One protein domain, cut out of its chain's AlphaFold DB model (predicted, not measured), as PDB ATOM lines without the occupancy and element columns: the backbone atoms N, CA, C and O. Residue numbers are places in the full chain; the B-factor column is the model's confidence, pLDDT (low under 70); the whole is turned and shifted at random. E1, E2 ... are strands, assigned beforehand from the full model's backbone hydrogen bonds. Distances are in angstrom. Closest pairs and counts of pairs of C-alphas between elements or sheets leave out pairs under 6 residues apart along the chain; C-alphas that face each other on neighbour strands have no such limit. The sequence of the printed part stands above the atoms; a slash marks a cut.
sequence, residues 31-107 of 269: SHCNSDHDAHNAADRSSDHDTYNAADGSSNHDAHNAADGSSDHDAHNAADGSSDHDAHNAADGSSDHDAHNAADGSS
ATOM      1  N   SER A  31     -47.575  -6.127 -14.044       44.66
ATOM      2  CA  SER A  31     -47.996  -5.600 -12.746       44.66
ATOM      3  C   SER A  31     -47.586  -6.599 -11.671       44.66
ATOM      4  O   SER A  31     -48.313  -7.558 -11.440       44.66
ATOM      5  N   HIS A  32     -46.455  -6.369 -11.013       52.25
ATOM      6  CA  HIS A  32     -46.042  -7.195  -9.877       52.25
ATOM      7  C   HIS A  32     -46.875  -6.766  -8.672       52.25
ATOM      8  O   HIS A  32     -46.765  -5.604  -8.262       52.25
ATOM      9  N   CYS A  33     -47.729  -7.645  -8.146       53.59
ATOM     10  CA  CYS A  33     -48.531  -7.371  -6.952       53.59
ATOM     11  C   CYS A  33     -48.325  -8.473  -5.907       53.59
ATOM     12  O   CYS A  33     -48.685  -9.615  -6.172       53.59
ATOM     13  N   ASN A  34     -47.861  -8.097  -4.713       58.09
ATOM     14  CA  ASN A  34     -47.874  -8.979  -3.540       58.09
ATOM     15  C   ASN A  34     -49.186  -8.786  -2.765       58.09
ATOM     16  O   ASN A  34     -49.635  -7.641  -2.590       58.09
ATOM     17  N   SER A  35     -49.807  -9.888  -2.339       59.25
ATOM     18  CA  SER A  35     -51.090  -9.914  -1.622       59.25
ATOM     19  C   SER A  35     -51.058 -10.911  -0.462       59.25
ATOM     20  O   SER A  35     -50.747 -12.076  -0.670       59.25
ATOM     21  N   ASP A  36     -51.490 -10.479   0.726       57.25
ATOM     22  CA  ASP A  36     -51.675 -11.337   1.913       57.25
ATOM     23  C   ASP A  36     -53.014 -12.125   1.858       57.25
ATOM     24  O   ASP A  36     -53.638 -12.383   2.885       57.25
ATOM     25  N   HIS A  37     -53.546 -12.417   0.666       65.06
ATOM     26  CA  HIS A  37     -54.849 -13.069   0.437       65.06
ATOM     27  C   HIS A  37     -54.894 -13.721  -0.943       65.06
ATOM     28  O   HIS A  37     -54.273 -13.166  -1.855       65.06
ATOM     29  N   ASP A  38     -55.740 -14.754  -1.096       65.56
ATOM     30  CA  ASP A  38     -55.942 -15.515  -2.336       65.56
ATOM     31  C   ASP A  38     -55.938 -14.607  -3.569       65.56
ATOM     32  O   ASP A  38     -56.699 -13.626  -3.677       65.56
ATOM     33  N   ALA A  39     -55.066 -14.933  -4.515       61.00
ATOM     34  CA  ALA A  39     -54.865 -14.134  -5.705       61.00
ATOM     35  C   ALA A  39     -55.637 -14.744  -6.876       61.00
ATOM     36  O   ALA A  39     -55.321 -15.823  -7.361       61.00
ATOM     37  N   HIS A  40     -56.629 -14.018  -7.388       64.75
ATOM     38  CA  HIS A  40     -57.355 -14.420  -8.593       64.75
ATOM     39  C   HIS A  40     -56.946 -13.567  -9.800       64.75
ATOM     40  O   HIS A  40     -56.985 -12.334  -9.723       64.75
ATOM     41  N   ASN A  41     -56.659 -14.216 -10.934       62.75
ATOM     42  CA  ASN A  41     -56.452 -13.613 -12.258       62.75
ATOM     43  C   ASN A  41     -55.366 -12.521 -12.299       62.75
ATOM     44  O   ASN A  41     -55.630 -11.321 -12.117       62.75
ATOM     45  N   ALA A  42     -54.133 -12.935 -12.595       58.59
ATOM     46  CA  ALA A  42     -52.985 -12.047 -12.774       58.59
ATOM     47  C   ALA A  42     -52.019 -12.548 -13.848       58.59
ATOM     48  O   ALA A  42     -51.947 -13.737 -14.113       58.59
ATOM     49  N   ALA A  43     -51.254 -11.632 -14.439       60.31
ATOM     50  CA  ALA A  43     -50.161 -12.022 -15.324       60.31
ATOM     51  C   ALA A  43     -48.909 -12.480 -14.553       60.31
ATOM     52  O   ALA A  43     -48.164 -13.273 -15.099       60.31
ATOM     53  N   ASP A  44     -48.684 -11.956 -13.345       64.75
ATOM     54  CA  ASP A  44     -47.467 -12.149 -12.540       64.75
ATOM     55  C   ASP A  44     -47.784 -11.737 -11.084       64.75
ATOM     56  O   ASP A  44     -48.111 -10.561 -10.845       64.75
ATOM     57  N   ARG A  45     -47.827 -12.685 -10.132       67.69
ATOM     58  CA  ARG A  45     -48.110 -12.421  -8.701       67.69
ATOM     59  C   ARG A  45     -47.470 -13.440  -7.759       67.69
ATOM     60  O   ARG A  45     -47.476 -14.626  -8.041       67.69
ATOM     61  N   SER A  46     -47.085 -12.948  -6.582       72.44
ATOM     62  CA  SER A  46     -46.715 -13.749  -5.411       72.44
ATOM     63  C   SER A  46     -47.741 -13.540  -4.288       72.44
ATOM     64  O   SER A  46     -48.200 -12.408  -4.066       72.44
ATOM     65  N   SER A  47     -48.141 -14.615  -3.611       75.75
ATOM     66  CA  SER A  47     -49.182 -14.612  -2.578       75.75
ATOM     67  C   SER A  47     -48.818 -15.527  -1.407       75.75
ATOM     68  O   SER A  47     -48.335 -16.632  -1.606       75.75
ATOM     69  N   ASP A  48     -49.132 -15.110  -0.177       80.50
ATOM     70  CA  ASP A  48     -49.016 -15.973   1.018       80.50
ATOM     71  C   ASP A  48     -50.173 -16.997   1.121       80.50
ATOM     72  O   ASP A  48     -50.325 -17.683   2.126       80.50
ATOM     73  N   HIS A  49     -51.036 -17.040   0.108       82.81
ATOM     74  CA  HIS A  49     -52.279 -17.800   0.011       82.81
ATOM     75  C   HIS A  49     -52.488 -18.294  -1.416       82.81
ATOM     76  O   HIS A  49     -51.889 -17.729  -2.332       82.81
ATOM     77  N   ASP A  50     -53.428 -19.219  -1.608       84.25
ATOM     78  CA  ASP A  50     -53.716 -19.846  -2.893       84.25
ATOM     79  C   ASP A  50     -53.751 -18.861  -4.070       84.25
ATOM     80  O   ASP A  50     -54.383 -17.790  -4.033       84.25
ATOM     81  N   THR A  51     -53.127 -19.259  -5.170       81.31
ATOM     82  CA  THR A  51     -53.178 -18.518  -6.428       81.31
ATOM     83  C   THR A  51     -54.076 -19.239  -7.426       81.31
ATOM     84  O   THR A  51     -54.090 -20.458  -7.526       81.31
ATOM     85  N   TYR A  52     -54.875 -18.480  -8.176       82.38
ATOM     86  CA  TYR A  52     -55.816 -19.021  -9.155       82.38
ATOM     87  C   TYR A  52     -55.741 -18.261 -10.477       82.38
ATOM     88  O   TYR A  52     -56.033 -17.057 -10.530       82.38
ATOM     89  N   ASN A  53     -55.529 -19.003 -11.563       76.75
ATOM     90  CA  ASN A  53     -55.482 -18.521 -12.941       76.75
ATOM     91  C   ASN A  53     -54.416 -17.431 -13.112       76.75
ATOM     92  O   ASN A  53     -54.730 -16.238 -13.210       76.75
ATOM     93  N   ALA A  54     -53.155 -17.846 -13.129       72.19
ATOM     94  CA  ALA A  54     -52.015 -16.971 -13.361       72.19
ATOM     95  C   ALA A  54     -51.335 -17.301 -14.696       72.19
ATOM     96  O   ALA A  54     -51.448 -18.413 -15.200       72.19
ATOM     97  N   ALA A  55     -50.666 -16.325 -15.311       77.62
ATOM     98  CA  ALA A  55     -49.692 -16.664 -16.351       77.62
ATOM     99  C   ALA A  55     -48.372 -17.084 -15.693       77.62
ATOM    100  O   ALA A  55     -47.869 -18.144 -16.025       77.62
ATOM    101  N   ASP A  56     -47.904 -16.289 -14.733       79.25
ATOM    102  CA  ASP A  56     -46.788 -16.563 -13.827       79.25
ATOM    103  C   ASP A  56     -47.292 -16.347 -12.384       79.25
ATOM    104  O   ASP A  56     -47.913 -15.309 -12.093       79.25
ATOM    105  N   GLY A  57     -47.153 -17.339 -11.506       71.44
ATOM    106  CA  GLY A  57     -47.690 -17.276 -10.148       71.44
ATOM    107  C   GLY A  57     -46.859 -18.042  -9.128       71.44
ATOM    108  O   GLY A  57     -46.542 -19.202  -9.350       71.44
ATOM    109  N   SER A  58     -46.575 -17.416  -7.984       80.12
ATOM    110  CA  SER A  58     -45.981 -18.088  -6.824       80.12
ATOM    111  C   SER A  58     -46.865 -17.992  -5.582       80.12
ATOM    112  O   SER A  58     -47.498 -16.959  -5.325       80.12
ATOM    113  N   SER A  59     -46.929 -19.075  -4.810       82.31
ATOM    114  CA  SER A  59     -47.814 -19.200  -3.653       82.31
ATOM    115  C   SER A  59     -47.150 -19.968  -2.512       82.31
ATOM    116  O   SER A  59     -46.588 -21.027  -2.746       82.31
ATOM    117  N   ASN A  60     -47.288 -19.511  -1.265       86.50
ATOM    118  CA  ASN A  60     -46.891 -20.333  -0.102       86.50
ATOM    119  C   ASN A  60     -47.938 -21.425   0.234       86.50
ATOM    120  O   ASN A  60     -47.796 -22.178   1.192       86.50
ATOM    121  N   HIS A  61     -49.057 -21.431  -0.488       89.00
ATOM    122  CA  HIS A  61     -50.101 -22.457  -0.481       89.00
ATOM    123  C   HIS A  61     -50.330 -22.901  -1.933       89.00
ATOM    124  O   HIS A  61     -49.470 -22.667  -2.775       89.00
ATOM    125  N   ASP A  62     -51.490 -23.433  -2.295       89.19
ATOM    126  CA  ASP A  62     -51.670 -24.080  -3.595       89.19
ATOM    127  C   ASP A  62     -51.654 -23.087  -4.773       89.19
ATOM    128  O   ASP A  62     -52.127 -21.945  -4.693       89.19
ATOM    129  N   ALA A  63     -51.123 -23.524  -5.910       85.25
ATOM    130  CA  ALA A  63     -51.197 -22.803  -7.174       85.25
ATOM    131  C   ALA A  63     -52.134 -23.530  -8.141       85.25
ATOM    132  O   ALA A  63     -51.924 -24.685  -8.485       85.25
ATOM    133  N   HIS A  64     -53.174 -22.855  -8.628       86.50
ATOM    134  CA  HIS A  64     -54.154 -23.438  -9.542       86.50
ATOM    135  C   HIS A  64     -54.160 -22.748 -10.904       86.50
ATOM    136  O   HIS A  64     -54.448 -21.550 -11.005       86.50
ATOM    137  N   ASN A  65     -54.025 -23.543 -11.964       81.75
ATOM    138  CA  ASN A  65     -54.061 -23.138 -13.365       81.75
ATOM    139  C   ASN A  65     -53.039 -22.032 -13.662       81.75
ATOM    140  O   ASN A  65     -53.386 -20.845 -13.694       81.75
ATOM    141  N   ALA A  66     -51.798 -22.432 -13.915       77.81
ATOM    142  CA  ALA A  66     -50.720 -21.528 -14.288       77.81
ATOM    143  C   ALA A  66     -50.126 -21.907 -15.651       77.81
ATOM    144  O   ALA A  66     -50.225 -23.055 -16.079       77.81
ATOM    145  N   ALA A  67     -49.552 -20.943 -16.375       83.19
ATOM    146  CA  ALA A  67     -48.652 -21.312 -17.466       83.19
ATOM    147  C   ALA A  67     -47.274 -21.658 -16.888       83.19
ATOM    148  O   ALA A  67     -46.734 -22.687 -17.256       83.19
ATOM    149  N   ASP A  68     -46.794 -20.830 -15.963       84.00
ATOM    150  CA  ASP A  68     -45.605 -21.019 -15.133       84.00
ATOM    151  C   ASP A  68     -46.032 -20.814 -13.668       84.00
ATOM    152  O   ASP A  68     -46.653 -19.789 -13.348       84.00
ATOM    153  N   GLY A  69     -45.849 -21.808 -12.800       76.88
ATOM    154  CA  GLY A  69     -46.366 -21.762 -11.433       76.88
ATOM    155  C   GLY A  69     -45.451 -22.421 -10.413       76.88
ATOM    156  O   GLY A  69     -44.992 -23.531 -10.639       76.88
ATOM    157  N   SER A  70     -45.252 -21.773  -9.265       84.81
ATOM    158  CA  SER A  70     -44.556 -22.358  -8.111       84.81
ATOM    159  C   SER A  70     -45.409 -22.333  -6.841       84.81
ATOM    160  O   SER A  70     -46.157 -21.379  -6.591       84.81
ATOM    161  N   SER A  71     -45.309 -23.389  -6.034       87.56
ATOM    162  CA  SER A  71     -46.032 -23.532  -4.771       87.56
ATOM    163  C   SER A  71     -45.175 -24.198  -3.689       87.56
ATOM    164  O   SER A  71     -44.491 -25.169  -3.980       87.56
ATOM    165  N   ASP A  72     -45.262 -23.720  -2.442       90.12
ATOM    166  CA  ASP A  72     -44.734 -24.445  -1.265       90.12
ATOM    167  C   ASP A  72     -45.656 -25.628  -0.850       90.12
ATOM    168  O   ASP A  72     -45.322 -26.425   0.025       90.12
ATOM    169  N   HIS A  73     -46.871 -25.694  -1.406       91.62
ATOM    170  CA  HIS A  73     -47.821 -26.801  -1.264       91.62
ATOM    171  C   HIS A  73     -48.100 -27.372  -2.653       91.62
ATOM    172  O   HIS A  73     -47.134 -27.725  -3.301       91.62
ATOM    173  N   ASP A  74     -49.344 -27.455  -3.138       91.06
ATOM    174  CA  ASP A  74     -49.627 -28.194  -4.368       91.06
ATOM    175  C   ASP A  74     -49.732 -27.278  -5.594       91.06
ATOM    176  O   ASP A  74     -50.406 -26.239  -5.593       91.06
ATOM    177  N   ALA A  75     -49.140 -27.706  -6.709       88.19
ATOM    178  CA  ALA A  75     -49.348 -27.097  -8.016       88.19
ATOM    179  C   ALA A  75     -50.378 -27.908  -8.817       88.19
ATOM    180  O   ALA A  75     -50.233 -29.106  -9.033       88.19
ATOM    181  N   HIS A  76     -51.428 -27.260  -9.318       88.62
ATOM    182  CA  HIS A  76     -52.488 -27.896 -10.095       88.62
ATOM    183  C   HIS A  76     -52.629 -27.279 -11.484       88.62
ATOM    184  O   HIS A  76     -52.952 -26.098 -11.616       88.62
ATOM    185  N   ASN A  77     -52.566 -28.121 -12.514       85.19
ATOM    186  CA  ASN A  77     -52.703 -27.780 -13.926       85.19
ATOM    187  C   ASN A  77     -51.725 -26.673 -14.344       85.19
ATOM    188  O   ASN A  77     -52.109 -25.503 -14.454       85.19
ATOM    189  N   ALA A  78     -50.482 -27.052 -14.610       81.31
ATOM    190  CA  ALA A  78     -49.452 -26.143 -15.093       81.31
ATOM    191  C   ALA A  78     -48.986 -26.533 -16.501       81.31
ATOM    192  O   ALA A  78     -49.088 -27.695 -16.896       81.31
ATOM    193  N   ALA A  79     -48.511 -25.572 -17.294       86.25
ATOM    194  CA  ALA A  79     -47.703 -25.941 -18.456       86.25
ATOM    195  C   ALA A  79     -46.268 -26.235 -18.002       86.25
ATOM    196  O   ALA A  79     -45.740 -27.269 -18.383       86.25
ATOM    197  N   ASP A  80     -45.720 -25.363 -17.163       86.81
ATOM    198  CA  ASP A  80     -44.454 -25.489 -16.445       86.81
ATOM    199  C   ASP A  80     -44.759 -25.239 -14.957       86.81
ATOM    200  O   ASP A  80     -45.373 -24.217 -14.623       86.81
ATOM    201  N   GLY A  81     -44.501 -26.205 -14.080       80.12
ATOM    202  CA  GLY A  81     -44.930 -26.121 -12.685       80.12
ATOM    203  C   GLY A  81     -43.966 -26.771 -11.705       80.12
ATOM    204  O   GLY A  81     -43.557 -27.909 -11.912       80.12
ATOM    205  N   SER A  82     -43.681 -26.076 -10.603       87.62
ATOM    206  CA  SER A  82     -42.874 -26.591  -9.497       87.62
ATOM    207  C   SER A  82     -43.636 -26.584  -8.170       87.62
ATOM    208  O   SER A  82     -44.421 -25.670  -7.895       87.62
ATOM    209  N   SER A  83     -43.380 -27.580  -7.329       90.31
ATOM    210  CA  SER A  83     -44.079 -27.779  -6.061       90.31
ATOM    211  C   SER A  83     -43.159 -28.391  -4.999       90.31
ATOM    212  O   SER A  83     -42.470 -29.362  -5.289       90.31
ATOM    213  N   ASP A  84     -43.174 -27.880  -3.768       92.56
ATOM    214  CA  ASP A  84     -42.502 -28.552  -2.637       92.56
ATOM    215  C   ASP A  84     -43.298 -29.791  -2.151       92.56
ATOM    216  O   ASP A  84     -42.794 -30.598  -1.368       92.56
ATOM    217  N   HIS A  85     -44.563 -29.939  -2.562       93.06
ATOM    218  CA  HIS A  85     -45.402 -31.103  -2.266       93.06
ATOM    219  C   HIS A  85     -45.772 -31.836  -3.556       93.06
ATOM    220  O   HIS A  85     -44.929 -32.552  -4.093       93.06
ATOM    221  N   ASP A  86     -46.991 -31.654  -4.074       91.75
ATOM    222  CA  ASP A  86     -47.454 -32.417  -5.228       91.75
ATOM    223  C   ASP A  86     -47.613 -31.517  -6.457       91.75
ATOM    224  O   ASP A  86     -48.096 -30.380  -6.380       91.75
ATOM    225  N   ALA A  87     -47.230 -32.027  -7.625       89.69
ATOM    226  CA  ALA A  87     -47.502 -31.410  -8.916       89.69
ATOM    227  C   ALA A  87     -48.554 -32.238  -9.666       89.69
ATOM    228  O   ALA A  87     -48.334 -33.385 -10.037       89.69
ATOM    229  N   HIS A  88     -49.723 -31.662  -9.939       89.44
ATOM    230  CA  HIS A  88     -50.828 -32.347 -10.604       89.44
ATOM    231  C   HIS A  88     -51.092 -31.804 -12.007       89.44
ATOM    232  O   HIS A  88     -51.469 -30.645 -12.170       89.44
ATOM    233  N   ASN A  89     -51.076 -32.690 -13.002       87.00
ATOM    234  CA  ASN A  89     -51.321 -32.420 -14.417       87.00
ATOM    235  C   ASN A  89     -50.405 -31.316 -14.966       87.00
ATOM    236  O   ASN A  89     -50.822 -30.160 -15.090       87.00
ATOM    237  N   ALA A  90     -49.184 -31.681 -15.338       83.81
ATOM    238  CA  ALA A  90     -48.220 -30.760 -15.932       83.81
ATOM    239  C   ALA A  90     -47.860 -31.168 -17.367       83.81
ATOM    240  O   ALA A  90     -47.967 -32.338 -17.737       83.81
ATOM    241  N   ALA A  91     -47.465 -30.207 -18.205       88.25
ATOM    242  CA  ALA A  91     -46.733 -30.572 -19.418       88.25
ATOM    243  C   ALA A  91     -45.258 -30.814 -19.074       88.25
ATOM    244  O   ALA A  91     -44.728 -31.834 -19.488       88.25
ATOM    245  N   ASP A  92     -44.675 -29.917 -18.284       88.44
ATOM    246  CA  ASP A  92     -43.358 -30.005 -17.658       88.44
ATOM    247  C   ASP A  92     -43.557 -29.734 -16.157       88.44
ATOM    248  O   ASP A  92     -44.106 -28.691 -15.785       88.44
ATOM    249  N   GLY A  93     -43.287 -30.721 -15.305       81.00
ATOM    250  CA  GLY A  93     -43.594 -30.650 -13.878       81.00
ATOM    251  C   GLY A  93     -42.475 -31.194 -13.006       81.00
ATOM    252  O   GLY A  93     -41.932 -32.259 -13.290       81.00
ATOM    253  N   SER A  94     -42.183 -30.491 -11.914       89.19
ATOM    254  CA  SER A  94     -41.236 -30.934 -10.891       89.19
ATOM    255  C   SER A  94     -41.850 -30.865  -9.496       89.19
ATOM    256  O   SER A  94     -42.481 -29.854  -9.159       89.19
ATOM    257  N   SER A  95     -41.607 -31.873  -8.665       92.25
ATOM    258  CA  SER A  95     -41.990 -31.848  -7.253       92.25
ATOM    259  C   SER A  95     -40.951 -32.465  -6.325       92.25
ATOM    260  O   SER A  95     -40.277 -33.418  -6.693       92.25
ATOM    261  N   ASP A  96     -40.880 -31.982  -5.088       93.38
ATOM    262  CA  ASP A  96     -40.097 -32.652  -4.037       93.38
ATOM    263  C   ASP A  96     -40.816 -33.916  -3.507       93.38
ATOM    264  O   ASP A  96     -40.205 -34.745  -2.832       93.38
ATOM    265  N   HIS A  97     -42.122 -34.069  -3.760       93.56
ATOM    266  CA  HIS A  97     -42.905 -35.220  -3.308       93.56
ATOM    267  C   HIS A  97     -43.461 -36.027  -4.483       93.56
ATOM    268  O   HIS A  97     -42.782 -36.951  -4.930       93.56
ATOM    269  N   ASP A  98     -44.635 -35.682  -5.022       92.50
ATOM    270  CA  ASP A  98     -45.289 -36.512  -6.040       92.50
ATOM    271  C   ASP A  98     -45.664 -35.723  -7.306       92.50
ATOM    272  O   ASP A  98     -46.422 -34.746  -7.276       92.50
ATOM    273  N   ALA A  99     -45.217 -36.211  -8.465       91.19
ATOM    274  CA  ALA A  99     -45.609 -35.695  -9.771       91.19
ATOM    275  C   ALA A  99     -46.702 -36.584 -10.379       91.19
ATOM    276  O   ALA A  99     -46.498 -37.759 -10.670       91.19
ATOM    277  N   HIS A 100     -47.889 -36.037 -10.630       91.00
ATOM    278  CA  HIS A 100     -49.035 -36.775 -11.161       91.00
ATOM    279  C   HIS A 100     -49.443 -36.310 -12.561       91.00
ATOM    280  O   HIS A 100     -49.837 -35.162 -12.755       91.00
ATOM    281  N   ASN A 101     -49.533 -37.253 -13.500       88.44
ATOM    282  CA  ASN A 101     -49.948 -37.071 -14.891       88.44
ATOM    283  C   ASN A 101     -49.140 -35.977 -15.604       88.44
ATOM    284  O   ASN A 101     -49.634 -34.865 -15.801       88.44
ATOM    285  N   ALA A 102     -47.927 -36.305 -16.032       85.12
ATOM    286  CA  ALA A 102     -47.060 -35.375 -16.746       85.12
ATOM    287  C   ALA A 102     -46.813 -35.814 -18.196       85.12
ATOM    288  O   ALA A 102     -46.926 -36.996 -18.533       85.12
ATOM    289  N   ALA A 103     -46.497 -34.866 -19.080       89.81
ATOM    290  CA  ALA A 103     -45.835 -35.236 -20.330       89.81
ATOM    291  C   ALA A 103     -44.338 -35.448 -20.074       89.81
ATOM    292  O   ALA A 103     -43.829 -36.487 -20.473       89.81
ATOM    293  N   ASP A 104     -43.710 -34.510 -19.372       90.06
ATOM    294  CA  ASP A 104     -42.353 -34.565 -18.830       90.06
ATOM    295  C   ASP A 104     -42.450 -34.273 -17.323       90.06
ATOM    296  O   ASP A 104     -42.963 -33.219 -16.932       90.06
ATOM    297  N   GLY A 105     -42.139 -35.254 -16.476       83.88
ATOM    298  CA  GLY A 105     -42.368 -35.175 -15.032       83.88
ATOM    299  C   GLY A 105     -41.169 -35.645 -14.229       83.88
ATOM    300  O   GLY A 105     -40.641 -36.721 -14.488       83.88
ATOM    301  N   SER A 106     -40.783 -34.872 -13.219       90.75
ATOM    302  CA  SER A 106     -39.703 -35.214 -12.295       90.75
ATOM    303  C   SER A 106     -40.174 -35.134 -10.847       90.75
ATOM    304  O   SER A 106     -40.928 -34.225 -10.492       90.75
ATOM    305  N   SER A 107     -39.728 -36.078 -10.017       93.38
ATOM    306  CA  SER A 107     -40.001 -36.035  -8.584       93.38
ATOM    307  C   SER A 107     -38.886 -36.625  -7.727       93.38
ATOM    308  O   SER A 107     -38.300 -37.637  -8.099       93.38
TER     309      SER A 107
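This is residues 31 to 107 of the 269 residues of an uncharacterized protein of Nannochloropsis salina CCMP1776 (UniProt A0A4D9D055). The printed part is wound as a solenoid, a stack of turns in which E2 to E7 each fold back on themselves, with the short strand E1 at one end of the stack. The stack makes the longest axis, and its turns follow one another in chain order to E7 at the other end. There are 77 residues printed, with no named helix and seven named strands, E1 to E7, in one parallel sheet of that same order; the class is all strand. The whole is compact, with a radius of gyration of the C-alphas of 11.0 A, yet elongated, spanning 30 by 18 by 13 A.

Begin with the twisted sheet, made of E1, residues 32 to 35, E2, 39 to 47, E3, 51 to 59, E4, 63 to 71, E5, 75 to 83, E6, 86 to 95, and E7, 98 to 107. Look at Ala 66, where E4 bends by 163 degrees; E2 bends by 154 degrees at residue 42 and E7 by 168 degrees at residue 101. C-alphas 54 and 66 of the parallel neighbours E3 and E4 face each other at 4.8 A, and N 53 and O 64 are within hydrogen-bond range at 2.8 A. Farther along, find N 65 and O 76 between E4 and E5, and N 89 and O 100 between E6 and E7, each at 2.8 A. At the other end, the edge strand E1 stands at 59 degrees to its parallel neighbour E2, with N 35 and O 46 at 3.5 A. E1 and E3 are apart.

Find C-alpha 32 at (-46.042, -7.195, -9.877); from there E1 runs 10.1 A to C-alpha 35. From first to last C-alpha, E2 measures 6.5 A, E3 6.1 A, E4 and E5 5.7 A each, and E6 and E7 5.9 A each. E7 ends at C-alpha 107, at (-40.001, -36.035, -8.584).

The C-alphas of Asp 36 and Ala 103, the two farthest apart, are 33.2 A apart. The printed part has no cut, and its six links between strands are tight. Confidence is under 70 at residues 31 to 45; the mean pLDDT of the printed part is 80.6.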